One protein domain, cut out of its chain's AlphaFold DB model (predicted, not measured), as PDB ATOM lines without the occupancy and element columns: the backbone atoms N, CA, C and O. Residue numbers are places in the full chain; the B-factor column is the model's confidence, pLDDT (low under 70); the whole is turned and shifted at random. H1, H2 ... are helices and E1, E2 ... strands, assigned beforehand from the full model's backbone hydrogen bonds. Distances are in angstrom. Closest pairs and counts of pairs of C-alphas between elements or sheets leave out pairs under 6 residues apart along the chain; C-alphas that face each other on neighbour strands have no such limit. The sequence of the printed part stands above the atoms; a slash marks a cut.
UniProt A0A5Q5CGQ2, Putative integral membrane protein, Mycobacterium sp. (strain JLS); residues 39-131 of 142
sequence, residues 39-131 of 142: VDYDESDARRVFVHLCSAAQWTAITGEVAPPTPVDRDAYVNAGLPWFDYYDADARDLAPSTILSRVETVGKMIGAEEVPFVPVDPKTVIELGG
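Overview. This is residues 39 to 131 of the 142 residues of the protein "Putative integral membrane protein" of Mycobacterium sp. (strain JLS) (UniProt A0A5Q5CGQ2). There is little regular structure: a small parallel sheet, E1 and E2, from which residues 89 to 125, with H3, swing out in a wide open loop. Before E1, the chain passes through H1 and then H2, and residues 39 to 53, ahead of H1, are a tail that stands free. The 93 printed residues have three named helices and two named strands, in order H1 H2 E1 H3 E2, class mixed, with 29 residues in named elements. The whole is extended, radius of gyration of the C-alphas 19.8 A, spans 43 by 42 by 33 A.

Along the chain. E1, residues 84 to 88, is 13.2 A long; E2, residues 126 to 130, is 12.6 A and ends at C-alpha (-38.457, -104.791, -44.322). H2 is residues 74 to 79, 8.6 A; H3 is 107 to 111, 6.2 A. H1, residues 56 to 63, 10.6 A, begins at C-alpha (-8.306, -85.968, -35.023).

Arrangement. E1 and E2 are parallel at 24 degrees; N 127 and O 84 are within hydrogen-bond range, 2.7 A. E1, H3, E2 form a strand-helix-strand unit, parallel neighbour strands with a helix between, its crossover right-handed. H1 is apart from H2, H3, E1 and E2. In H1, H2 and H3 every O i to N i+4 pair is within hydrogen-bond range.

Size, cuts and confidence. The C-alphas farthest apart, Ser 44 and Glu 114, are 49.5 A apart. The printed part has no cut; links E1 to H3 and H3 to E2 are long. pLDDT is under 70 at residues 71, 88 to 92, 115 to 123 and 130 to 131.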
ATOM      1  N   VAL A  39     -31.176-115.851 -19.781       92.44
ATOM      2  CA  VAL A  39     -30.321-117.035 -19.988       92.44
ATOM      3  C   VAL A  39     -29.600-117.054 -21.345       92.44
ATOM      4  O   VAL A  39     -28.628-117.789 -21.500       92.44
ATOM      5  N   ASP A  40     -30.047-116.252 -22.317       94.31
ATOM      6  CA  ASP A  40     -29.368-116.094 -23.609       94.31
ATOM      7  C   ASP A  40     -28.109-115.212 -23.492       94.31
ATOM      8  O   ASP A  40     -27.300-115.156 -24.423       94.31
ATOM      9  N   TYR A  41     -27.923-114.533 -22.353       92.38
ATOM     10  CA  TYR A  41     -26.774-113.687 -22.053       92.38
ATOM     11  C   TYR A  41     -25.784-114.393 -21.121       92.38
ATOM     12  O   TYR A  41     -26.158-114.990 -20.114       92.38
ATOM     13  N   ASP A  42     -24.487-114.281 -21.423       93.25
ATOM     14  CA  ASP A  42     -23.432-114.734 -20.514       93.25
ATOM     15  C   ASP A  42     -23.239-113.720 -19.376       93.25
ATOM     16  O   ASP A  42     -22.488-112.748 -19.485       93.25
ATOM     17  N   GLU A  43     -23.934-113.952 -18.264       90.31
ATOM     18  CA  GLU A  43     -23.815-113.133 -17.055       90.31
ATOM     19  C   GLU A  43     -22.468-113.309 -16.328       90.31
ATOM     20  O   GLU A  43     -22.099-112.477 -15.494       90.31
ATOM     21  N   SER A  44     -21.719-114.377 -16.629       93.12
ATOM     22  CA  SER A  44     -20.438-114.668 -15.975       93.12
ATOM     23  C   SER A  44     -19.273-113.869 -16.563       93.12
ATOM     24  O   SER A  44     -18.267-113.665 -15.877       93.12
ATOM     25  N   ASP A  45     -19.427-113.364 -17.794       91.50
ATOM     26  CA  ASP A  45     -18.364-112.705 -18.553       91.50
ATOM     27  C   ASP A  45     -18.633-111.225 -18.864       91.50
ATOM     28  O   ASP A  45     -18.400-110.729 -19.969       91.50
ATOM     29  N   ALA A  46     -19.089-110.462 -17.869       89.44
ATOM     30  CA  ALA A  46     -19.299-109.028 -18.042       89.44
ATOM     31  C   ALA A  46     -17.992-108.297 -18.424       89.44
ATOM     32  O   ALA A  46     -16.951-108.406 -17.764       89.44
ATOM     33  N   ARG A  47     -18.056-107.484 -19.483       93.06
ATOM     34  CA  ARG A  47     -16.969-106.597 -19.918       93.06
ATOM     35  C   ARG A  47     -17.364-105.145 -19.723       93.06
ATOM     36  O   ARG A  47     -18.509-104.758 -19.935       93.06
ATOM     37  N   ARG A  48     -16.390-104.318 -19.346       93.19
ATOM     38  CA  ARG A  48     -16.545-102.864 -19.295       93.19
ATOM     39  C   ARG A  48     -15.659-102.237 -20.356       93.19
ATOM     40  O   ARG A  48     -14.457-102.488 -20.377       93.19
ATOM     41  N   VAL A  49     -16.259-101.398 -21.190       93.31
ATOM     42  CA  VAL A  49     -15.553-100.585 -22.180       93.31
ATOM     43  C   VAL A  49     -15.693 -99.114 -21.817       93.31
ATOM     44  O   VAL A  49     -16.737 -98.681 -21.330       93.31
ATOM     45  N   PHE A  50     -14.629 -98.351 -22.043       89.06
ATOM     46  CA  PHE A  50     -14.636 -96.900 -21.908       89.06
ATOM     47  C   PHE A  50     -14.560 -96.304 -23.306       89.06
ATOM     48  O   PHE A  50     -13.596 -96.539 -24.033       89.06
ATOM     49  N   VAL A  51     -15.597 -95.566 -23.689       86.75
ATOM     50  CA  VAL A  51     -15.664 -94.895 -24.988       86.75
ATOM     51  C   VAL A  51     -15.363 -93.421 -24.774       86.75
ATOM     52  O   VAL A  51     -16.016 -92.757 -23.970       86.75
ATOM     53  N   HIS A  52     -14.376 -92.912 -25.505       83.94
ATOM     54  CA  HIS A  52     -14.002 -91.504 -25.494       83.94
ATOM     55  C   HIS A  52     -14.188 -90.923 -26.890       83.94
ATOM     56  O   HIS A  52     -13.708 -91.485 -27.873       83.94
ATOM     57  N   LEU A  53     -14.855 -89.775 -26.972       83.88
ATOM     58  CA  LEU A  53     -14.853 -88.968 -28.184       83.88
ATOM     59  C   LEU A  53     -13.565 -88.151 -28.213       83.88
ATOM     60  O   LEU A  53     -13.256 -87.441 -27.256       83.88
ATOM     61  N   CYS A  54     -12.822 -88.253 -29.308       84.25
ATOM     62  CA  CYS A  54     -11.608 -87.483 -29.526       84.25
ATOM     63  C   CYS A  54     -11.636 -86.852 -30.921       84.25
ATOM     64  O   CYS A  54     -12.123 -87.446 -31.882       84.25
ATOM     65  N   SER A  55     -11.136 -85.623 -31.032       84.25
ATOM     66  CA  SER A  55     -10.864 -85.001 -32.326       84.25
ATOM     67  C   SER A  55      -9.656 -85.665 -32.996       84.25
ATOM     68  O   SER A  55      -8.842 -86.304 -32.332       84.25
ATOM     69  N   ALA A  56      -9.476 -85.456 -34.303       83.44
ATOM     70  CA  ALA A  56      -8.306 -85.968 -35.023       83.44
ATOM     71  C   ALA A  56      -6.971 -85.515 -34.396       83.44
ATOM     72  O   ALA A  56      -6.022 -86.289 -34.326       83.44
ATOM     73  N   ALA A  57      -6.903 -84.281 -33.879       83.19
ATOM     74  CA  ALA A  57      -5.716 -83.787 -33.181       83.19
ATOM     75  C   ALA A  57      -5.476 -84.526 -31.852       83.19
ATOM     76  O   ALA A  57      -4.336 -84.844 -31.515       83.19
ATOM     77  N   GLN A  58      -6.549 -84.821 -31.108       87.38
ATOM     78  CA  GLN A  58      -6.468 -85.604 -29.875       87.38
ATOM     79  C   GLN A  58      -6.077 -87.055 -30.154       87.38
ATOM     80  O   GLN A  58      -5.261 -87.589 -29.413       87.38
ATOM     81  N   TRP A  59      -6.595 -87.670 -31.223       88.75
ATOM     82  CA  TRP A  59      -6.185 -89.010 -31.649       88.75
ATOM     83  C   TRP A  59      -4.669 -89.088 -31.806       88.75
ATOM     84  O   TRP A  59      -4.035 -89.872 -31.110       88.75
ATOM     85  N   THR A  60      -4.081 -88.214 -32.629       89.25
ATOM     86  CA  THR A  60      -2.631 -88.207 -32.864       89.25
ATOM     87  C   THR A  60      -1.838 -87.982 -31.580       89.25
ATOM     88  O   THR A  60      -0.793 -88.596 -31.388       89.25
ATOM     89  N   ALA A  61      -2.332 -87.137 -30.673       88.19
ATOM     90  CA  ALA A  61      -1.685 -86.924 -29.380       88.19
ATOM     91  C   ALA A  61      -1.757 -88.156 -28.457       88.19
ATOM     92  O   ALA A  61      -0.823 -88.394 -27.696       88.19
ATOM     93  N   ILE A  62      -2.852 -88.924 -28.509       89.38
ATOM     94  CA  ILE A  62      -3.071 -90.122 -27.684       89.38
ATOM     95  C   ILE A  62      -2.293 -91.321 -28.235       89.38
ATOM     96  O   ILE A  62      -1.675 -92.053 -27.465       89.38
ATOM     97  N   THR A  63      -2.347 -91.546 -29.547       89.94
ATOM     98  CA  THR A  63      -1.842 -92.771 -30.187       89.94
ATOM     99  C   THR A  63      -0.455 -92.602 -30.804       89.94
ATOM    100  O   THR A  63       0.247 -93.589 -30.994       89.94
ATOM    101  N   GLY A  64      -0.044 -91.371 -31.125       92.56
ATOM    102  CA  GLY A  64       1.154 -91.087 -31.923       92.56
ATOM    103  C   GLY A  64       0.981 -91.358 -33.423       92.56
ATOM    104  O   GLY A  64       1.891 -91.079 -34.204       92.56
ATOM    105  N   GLU A  65      -0.175 -91.872 -33.840       91.50
ATOM    106  CA  GLU A  65      -0.489 -92.180 -35.230       91.50
ATOM    107  C   GLU A  65      -1.303 -91.052 -35.859       91.50
ATOM    108  O   GLU A  65      -2.135 -90.419 -35.209       91.50
ATOM    109  N   VAL A  66      -1.114 -90.817 -37.158       89.44
ATOM    110  CA  VAL A  66      -2.006 -89.922 -37.902       89.44
ATOM    111  C   VAL A  66      -3.418 -90.507 -37.859       89.44
ATOM    112  O   VAL A  66      -3.602 -91.689 -38.148       89.44
ATOM    113  N   ALA A  67      -4.406 -89.684 -37.496       85.62
ATOM    114  CA  ALA A  67      -5.805 -90.099 -37.515       85.62
ATOM    115  C   ALA A  67      -6.158 -90.703 -38.883       85.62
ATOM    116  O   ALA A  67      -5.820 -90.097 -39.909       85.62
ATOM    117  N   PRO A  68      -6.800 -91.885 -38.919       82.56
ATOM    118  CA  PRO A  68      -7.154 -92.509 -40.180       82.56
ATOM    119  C   PRO A  68      -8.006 -91.538 -41.010       82.56
ATOM    120  O   PRO A  68      -8.838 -90.819 -40.443       82.56
ATOM    121  N   PRO A  69      -7.800 -91.478 -42.338       79.50
ATOM    122  CA  PRO A  69      -8.632 -90.645 -43.192       79.50
ATOM    123  C   PRO A  69     -10.090 -91.090 -43.068       79.50
ATOM    124  O   PRO A  69     -10.359 -92.270 -42.832       79.50
ATOM    125  N   THR A  70     -11.027 -90.152 -43.237       73.00
ATOM    126  CA  THR A  70     -12.463 -90.460 -43.242       73.00
ATOM    127  C   THR A  70     -12.714 -91.624 -44.206       73.00
ATOM    128  O   THR A  70     -12.434 -91.473 -45.394       73.00
ATOM    129  N   PRO A  71     -13.172 -92.793 -43.716       69.19
ATOM    130  CA  PRO A  71     -13.038 -94.042 -44.460       69.19
ATOM    131  C   PRO A  71     -13.809 -94.040 -45.782       69.19
ATOM    132  O   PRO A  71     -13.319 -94.589 -46.764       69.19
ATOM    133  N   VAL A  72     -14.983 -93.408 -45.814       75.25
ATOM    134  CA  VAL A  72     -15.818 -93.208 -47.002       75.25
ATOM    135  C   VAL A  72     -16.675 -91.967 -46.749       75.25
ATOM    136  O   VAL A  72     -17.286 -91.854 -45.684       75.25
ATOM    137  N   ASP A  73     -16.727 -91.041 -47.703       74.25
ATOM    138  CA  ASP A  73     -17.740 -89.986 -47.712       74.25
ATOM    139  C   ASP A  73     -18.920 -90.368 -48.618       74.25
ATOM    140  O   ASP A  73     -18.903 -91.368 -49.341       74.25
ATOM    141  N   ARG A  74     -19.997 -89.583 -48.542       75.50
ATOM    142  CA  ARG A  74     -21.213 -89.824 -49.326       75.50
ATOM    143  C   ARG A  74     -20.903 -89.940 -50.816       75.50
ATOM    144  O   ARG A  74     -21.399 -90.858 -51.463       75.50
ATOM    145  N   ASP A  75     -20.114 -89.016 -51.346       79.75
ATOM    146  CA  ASP A  75     -19.855 -88.929 -52.779       79.75
ATOM    147  C   ASP A  75     -19.048 -90.140 -53.250       79.75
ATOM    148  O   ASP A  75     -19.346 -90.701 -54.302       79.75
ATOM    149  N   ALA A  76     -18.104 -90.624 -52.441       82.75
ATOM    150  CA  ALA A  76     -17.391 -91.871 -52.688       82.75
ATOM    151  C   ALA A  76     -18.338 -93.084 -52.744       82.75
ATOM    152  O   ALA A  76     -18.187 -93.927 -53.628       82.75
ATOM    153  N   TYR A  77     -19.347 -93.152 -51.866       79.81
ATOM    154  CA  TYR A  77     -20.347 -94.228 -51.874       79.81
ATOM    155  C   TYR A  77     -21.228 -94.196 -53.135       79.81
ATOM    156  O   TYR A  77     -21.460 -95.228 -53.768       79.81
ATOM    157  N   VAL A  78     -21.674 -92.999 -53.533       79.50
ATOM    158  CA  VAL A  78     -22.487 -92.784 -54.742       79.50
ATOM    159  C   VAL A  78     -21.689 -93.072 -56.013       79.50
ATOM    160  O   VAL A  78     -22.164 -93.796 -56.885       79.50
ATOM    161  N   ASN A  79     -20.461 -92.560 -56.106       82.69
ATOM    162  CA  ASN A  79     -19.573 -92.774 -57.251       82.69
ATOM    163  C   ASN A  79     -19.182 -94.248 -57.420       82.69
ATOM    164  O   ASN A  79     -18.939 -94.693 -58.540       82.69
ATOM    165  N   ALA A  80     -19.146 -95.014 -56.327       84.94
ATOM    166  CA  ALA A  80     -18.913 -96.454 -56.366       84.94
ATOM    167  C   ALA A  80     -20.127 -97.258 -56.876       84.94
ATOM    168  O   ALA A  80     -20.001 -98.463 -57.091       84.94
ATOM    169  N   GLY A  81     -21.292 -96.625 -57.075       83.00
ATOM    170  CA  GLY A  81     -22.510 -97.291 -57.544       83.00
ATOM    171  C   GLY A  81     -23.056 -98.325 -56.557       83.00
ATOM    172  O   GLY A  81     -23.728 -99.271 -56.969       83.00
ATOM    173  N   LEU A  82     -22.731 -98.180 -55.268       82.88
ATOM    174  CA  LEU A  82     -23.184 -99.091 -54.224       82.88
ATOM    175  C   LEU A  82     -24.666 -98.845 -53.900       82.88
ATOM    176  O   LEU A  82     -25.124 -97.699 -53.947       82.88
ATOM    177  N   PRO A  83     -25.425 -99.905 -53.574       81.75
ATOM    178  CA  PRO A  83     -26.826 -99.759 -53.231       81.75
ATOM    179  C   PRO A  83     -26.982 -99.026 -51.901       81.75
ATOM    180  O   PRO A  83     -26.263 -99.288 -50.942       81.75
ATOM    181  N   TRP A  84     -27.968 -98.148 -51.836       79.31
ATOM    182  CA  TRP A  84     -28.460 -97.601 -50.582       79.31
ATOM    183  C   TRP A  84     -29.463 -98.574 -49.989       79.31
ATOM    184  O   TRP A  84     -30.166 -99.255 -50.726       79.31
ATOM    185  N   PHE A  85     -29.543 -98.640 -48.669       77.50
ATOM    186  CA  PHE A  85     -30.517 -99.485 -47.996       77.50
ATOM    187  C   PHE A  85     -31.456 -98.607 -47.192       77.50
ATOM    188  O   PHE A  85     -30.997 -97.767 -46.416       77.50
ATOM    189  N   ASP A  86     -32.749 -98.813 -47.388       72.75
ATOM    190  CA  ASP A  86     -33.781 -98.259 -46.525       72.75
ATOM    191  C   ASP A  86     -34.323 -99.401 -45.678       72.75
ATOM    192  O   ASP A  86     -34.748-100.407 -46.234       72.75
ATOM    193  N   TYR A  87     -34.226 -99.314 -44.354       71.00
ATOM    194  CA  TYR A  87     -34.697-100.375 -43.469       71.00
ATOM    195  C   TYR A  87     -35.879 -99.887 -42.646       71.00
ATOM    196  O   TYR A  87     -35.739 -98.987 -41.814       71.00
ATOM    197  N   TYR A  88     -37.029-100.533 -42.837       64.38
ATOM    198  CA  TYR A  88     -38.211-100.292 -42.031       64.38
ATOM    199  C   TYR A  88     -38.886-101.587 -41.598       64.38
ATOM    200  O   TYR A  88     -39.425-102.332 -42.411       64.38
ATOM    201  N   ASP A  89     -38.935-101.818 -40.292       66.00
ATOM    202  CA  ASP A  89     -39.763-102.868 -39.717       66.00
ATOM    203  C   ASP A  89     -41.074-102.257 -39.212       66.00
ATOM    204  O   ASP A  89     -41.133-101.652 -38.143       66.00
ATOM    205  N   ALA A  90     -42.120-102.349 -40.037       57.66
ATOM    206  CA  ALA A  90     -43.431-101.775 -39.737       57.66
ATOM    207  C   ALA A  90     -44.140-102.468 -38.566       57.66
ATOM    208  O   ALA A  90     -45.005-101.857 -37.934       57.66
ATOM    209  N   ASP A  91     -43.790-103.729 -38.309       60.75
ATOM    210  CA  ASP A  91     -44.455-104.585 -37.332       60.75
ATOM    211  C   ASP A  91     -43.715-104.599 -35.983       60.75
ATOM    212  O   ASP A  91     -44.286-104.991 -34.959       60.75
ATOM    213  N   ALA A  92     -42.463-104.133 -35.950       66.88
ATOM    214  CA  ALA A  92     -41.685-104.023 -34.728       66.88
ATOM    215  C   ALA A  92     -42.138-102.837 -33.858       66.88
ATOM    216  O   ALA A  92     -42.371-101.716 -34.314       66.88
ATOM    217  N   ARG A  93     -42.271-103.088 -32.549       73.56
ATOM    218  CA  ARG A  93     -42.737-102.088 -31.582       73.56
ATOM    219  C   ARG A  93     -41.565-101.256 -31.071       73.56
ATOM    220  O   ARG A  93     -40.863-101.681 -30.156       73.56
ATOM    221  N   ASP A  94     -41.406-100.073 -31.650       79.88
ATOM    222  CA  ASP A  94     -40.460 -99.061 -31.179       79.88
ATOM    223  C   ASP A  94     -40.766 -98.639 -29.731       79.88
ATOM    224  O   ASP A  94     -41.931 -98.571 -29.307       79.88
ATOM    225  N   LEU A  95     -39.718 -98.382 -28.954       82.69
ATOM    226  CA  LEU A  95     -39.841 -97.843 -27.608       82.69
ATOM    227  C   LEU A  95     -40.257 -96.374 -27.668       82.69
ATOM    228  O   LEU A  95     -39.860 -95.624 -28.551       82.69
ATOM    229  N   ALA A  96     -41.043 -95.946 -26.679       82.06
ATOM    230  CA  ALA A  96     -41.448 -94.551 -26.603       82.06
ATOM    231  C   ALA A  96     -40.221 -93.635 -26.416       82.06
ATOM    232  O   ALA A  96     -39.340 -93.945 -25.603       82.06
ATOM    233  N   PRO A  97     -40.188 -92.480 -27.090       80.50
ATOM    234  CA  PRO A  97     -39.086 -91.539 -26.988       80.50
ATOM    235  C   PRO A  97     -38.832 -90.999 -25.594       80.50
ATOM    236  O   PRO A  97     -39.731 -90.798 -24.773       80.50
ATOM    237  N   SER A  98     -37.572 -90.628 -25.372       83.44
ATOM    238  CA  SER A  98     -37.167 -89.924 -24.163       83.44
ATOM    239  C   SER A  98     -37.600 -88.457 -24.186       83.44
ATOM    240  O   SER A  98     -37.138 -87.654 -24.997       83.44
ATOM    241  N   THR A  99     -38.397 -88.067 -23.190       85.50
ATOM    242  CA  THR A  99     -38.772 -86.664 -22.937       85.50
ATOM    243  C   THR A  99     -37.596 -85.783 -22.509       85.50
ATOM    244  O   THR A  99     -37.687 -84.560 -22.579       85.50
ATOM    245  N   ILE A 100     -36.492 -86.381 -22.053       87.50
ATOM    246  CA  ILE A 100     -35.274 -85.652 -21.678       87.50
ATOM    247  C   ILE A 100     -34.477 -85.297 -22.937       87.50
ATOM    248  O   ILE A 100     -33.985 -84.174 -23.057       87.50
ATOM    249  N   LEU A 101     -34.374 -86.237 -23.883       83.94
ATOM    250  CA  LEU A 101     -33.586 -86.062 -25.106       83.94
ATOM    251  C   LEU A 101     -34.272 -85.170 -26.145       83.94
ATOM    252  O   LEU A 101     -33.589 -84.620 -27.002       83.94
ATOM    253  N   SER A 102     -35.581 -84.927 -26.023       82.25
ATOM    254  CA  SER A 102     -36.307 -83.980 -26.887       82.25
ATOM    255  C   SER A 102     -35.800 -82.533 -26.796       82.25
ATOM    256  O   SER A 102     -36.145 -81.701 -27.631       82.25
ATOM    257  N   ARG A 103     -34.977 -82.216 -25.788       86.31
ATOM    258  CA  ARG A 103     -34.359 -80.894 -25.596       86.31
ATOM    259  C   ARG A 103     -33.004 -80.742 -26.290       86.31
ATOM    260  O   ARG A 103     -32.438 -79.654 -26.247       86.31
ATOM    261  N   VAL A 104     -32.450 -81.815 -26.853       86.00
ATOM    262  CA  VAL A 104     -31.140 -81.782 -27.513       86.00
ATOM    263  C   VAL A 104     -31.286 -81.127 -28.884       86.00
ATOM    264  O   VAL A 104     -32.097 -81.550 -29.702       86.00
ATOM    265  N   GLU A 105     -30.491 -80.090 -29.142       85.75
ATOM    266  CA  GLU A 105     -30.504 -79.364 -30.414       85.75
ATOM    267  C   GLU A 105     -29.534 -79.973 -31.431       85.75
ATOM    268  O   GLU A 105     -28.533 -80.592 -31.059       85.75
ATOM    269  N   THR A 106     -29.806 -79.782 -32.726       83.81
ATOM    270  CA  THR A 106     -28.850 -80.159 -33.773       83.81
ATOM    271  C   THR A 106     -27.624 -79.253 -33.716       83.81
ATOM    272  O   THR A 106     -27.708 -78.072 -33.368       83.81
ATOM    273  N   VAL A 107     -26.461 -79.787 -34.098       83.69
ATOM    274  CA  VAL A 107     -25.239 -78.970 -34.197       83.69
ATOM    275  C   VAL A 107     -25.443 -77.836 -35.204       83.69
ATOM    276  O   VAL A 107     -25.024 -76.715 -34.938       83.69
ATOM    277  N   GLY A 108     -26.143 -78.105 -36.314       82.50
ATOM    278  CA  GLY A 108     -26.466 -77.106 -37.334       82.50
ATOM    279  C   GLY A 108     -27.242 -75.919 -36.768       82.50
ATOM    280  O   GLY A 108     -26.831 -74.778 -36.968       82.50
ATOM    281  N   LYS A 109     -28.279 -76.182 -35.961       83.56
ATOM    282  CA  LYS A 109     -29.025 -75.139 -35.244       83.56
ATOM    283  C   LYS A 109     -28.127 -74.340 -34.296       83.56
ATOM    284  O   LYS A 109     -28.185 -73.113 -34.299       83.56
ATOM    285  N   MET A 110     -27.272 -75.020 -33.531       83.31
ATOM    286  CA  MET A 110     -26.379 -74.381 -32.555       83.31
ATOM    287  C   MET A 110     -25.344 -73.450 -33.204       83.31
ATOM    288  O   MET A 110     -25.006 -72.420 -32.623       83.31
ATOM    289  N   ILE A 111     -24.835 -73.798 -34.392       83.94
ATOM    290  CA  ILE A 111     -23.798 -73.019 -35.095       83.94
ATOM    291  C   ILE A 111     -24.347 -72.149 -36.236       83.94
ATOM    292  O   ILE A 111     -23.570 -71.473 -36.907       83.94
ATOM    293  N   GLY A 112     -25.663 -72.164 -36.469       81.50
ATOM    294  CA  GLY A 112     -26.310 -71.427 -37.556       81.50
ATOM    295  C   GLY A 112     -25.951 -71.932 -38.958       81.50
ATOM    296  O   GLY A 112     -25.931 -71.139 -39.898       81.50
ATOM    297  N   ALA A 113     -25.629 -73.219 -39.104       78.38
ATOM    298  CA  ALA A 113     -25.362 -73.813 -40.411       78.38
ATOM    299  C   ALA A 113     -26.667 -74.042 -41.183       78.38
ATOM    300  O   ALA A 113     -27.680 -74.447 -40.612       78.38
ATOM    301  N   GLU A 114     -26.622 -73.825 -42.496       70.50
ATOM    302  CA  GLU A 114     -27.732 -74.146 -43.385       70.50
ATOM    303  C   GLU A 114     -27.820 -75.666 -43.576       70.50
ATOM    304  O   GLU A 114     -26.848 -76.326 -43.954       70.50
ATOM    305  N   GLU A 115     -28.990 -76.239 -43.294       63.00
ATOM    306  CA  GLU A 115     -29.239 -77.653 -43.541       63.00
ATOM    307  C   GLU A 115     -29.497 -77.872 -45.028       63.00
ATOM    308  O   GLU A 115     -30.556 -77.529 -45.547       63.00
ATOM    309  N   VAL A 116     -28.534 -78.478 -45.723       61.31
ATOM    310  CA  VAL A 116     -28.742 -78.937 -47.098       61.31
ATOM    311  C   VAL A 116     -29.547 -80.239 -47.043       61.31
ATOM    312  O   VAL A 116     -29.031 -81.252 -46.551       61.31
ATOM    313  N   PRO A 117     -30.799 -80.268 -47.537       59.78
ATOM    314  CA  PRO A 117     -31.599 -81.477 -47.503       59.78
ATOM    315  C   PRO A 117     -30.928 -82.563 -48.343       59.78
ATOM    316  O   PRO A 117     -30.630 -82.368 -49.520       59.78
ATOM    317  N   PHE A 118     -30.722 -83.738 -47.753       62.31
ATOM    318  CA  PHE A 118     -30.449 -84.947 -48.520       62.31
ATOM    319  C   PHE A 118     -31.582 -85.186 -49.527       62.31
ATOM    320  O   PHE A 118     -32.751 -85.281 -49.140       62.31
ATOM    321  N   VAL A 119     -31.205 -85.276 -50.800       59.69
ATOM    322  CA  VAL A 119     -32.024 -85.820 -51.878       59.69
ATOM    323  C   VAL A 119     -31.527 -87.248 -52.087       59.69
ATOM    324  O   VAL A 119     -30.320 -87.417 -52.280       59.69
ATOM    325  N   PRO A 120     -32.400 -88.267 -52.025       59.00
ATOM    326  CA  PRO A 120     -32.005 -89.627 -52.354       59.00
ATOM    327  C   PRO A 120     -31.326 -89.657 -53.725       59.00
ATOM    328  O   PRO A 120     -31.805 -89.031 -54.675       59.00
ATOM    329  N   VAL A 121     -30.216 -90.388 -53.827       66.75
ATOM    330  CA  VAL A 121     -29.699 -90.815 -55.133       66.75
ATOM    331  C   VAL A 121     -30.768 -91.595 -55.893       66.75
ATOM    332  O   VAL A 121     -31.747 -92.024 -55.282       66.75
ATOM    333  N   ASP A 122     -30.586 -91.738 -57.216       69.38
ATOM    334  CA  ASP A 122     -31.500 -92.439 -58.132       69.38
ATOM    335  C   ASP A 122     -32.284 -93.533 -57.387       69.38
ATOM    336  O   ASP A 122     -31.655 -94.486 -56.919       69.38
ATOM    337  N   PRO A 123     -33.619 -93.406 -57.235       69.31
ATOM    338  CA  PRO A 123     -34.430 -94.333 -56.447       69.31
ATOM    339  C   PRO A 123     -34.230 -95.810 -56.807       69.31
ATOM    340  O   PRO A 123     -34.520 -96.683 -56.000       69.31
ATOM    341  N   LYS A 124     -33.703 -96.107 -58.001       71.56
ATOM    342  CA  LYS A 124     -33.322 -97.461 -58.433       71.56
ATOM    343  C   LYS A 124     -32.139 -98.064 -57.669       71.56
ATOM    344  O   LYS A 124     -31.922 -99.268 -57.759       71.56
ATOM    345  N   THR A 125     -31.355 -97.243 -56.980       76.38
ATOM    346  CA  THR A 125     -30.200 -97.665 -56.173       76.38
ATOM    347  C   THR A 125     -30.574 -97.950 -54.723       76.38
ATOM    348  O   THR A 125     -29.737 -98.457 -53.986       76.38
ATOM    349  N   VAL A 126     -31.814 -97.657 -54.314       77.81
ATOM    350  CA  VAL A 126     -32.309 -97.907 -52.958       77.81
ATOM    351  C   VAL A 126     -32.941 -99.297 -52.889       77.81
ATOM    352  O   VAL A 126     -33.876 -99.613 -53.625       77.81
ATOM    353  N   ILE A 127     -32.417-100.133 -52.001       80.69
ATOM    354  CA  ILE A 127     -32.931-101.451 -51.650       80.69
ATOM    355  C   ILE A 127     -33.730-101.302 -50.357       80.69
ATOM    356  O   ILE A 127     -33.169-101.054 -49.292       80.69
ATOM    357  N   GLU A 128     -35.040-101.478 -50.462       77.25
ATOM    358  CA  GLU A 128     -35.939-101.552 -49.313       77.25
ATOM    359  C   GLU A 128     -35.718-102.881 -48.574       77.25
ATOM    360  O   GLU A 128     -35.808-103.967 -49.155       77.25
ATOM    361  N   LEU A 129     -35.426-102.790 -47.286       72.94
ATOM    362  CA  LEU A 129     -35.311-103.884 -46.340       72.94
ATOM    363  C   LEU A 129     -36.470-103.758 -45.339       72.94
ATOM    364  O   LEU A 129     -36.636-102.732 -44.689       72.94
ATOM    365  N   GLY A 130     -37.267-104.815 -45.182       66.25
ATOM    366  CA  GLY A 130     -38.457-104.791 -44.322       66.25
ATOM    367  C   GLY A 130     -39.740-104.368 -45.055       66.25
ATOM    368  O   GLY A 130     -39.870-104.574 -46.262       66.25
ATOM    369  N   GLY A 131     -40.739-103.886 -44.315       63.50
ATOM    370  CA  GLY A 131     -42.066-103.526 -44.832       63.50
ATOM    371  C   GLY A 131     -42.124-102.154 -45.522       63.50
ATOM    372  O   GLY A 131     -41.173-101.381 -45.513       63.50
TER     373      GLY A 131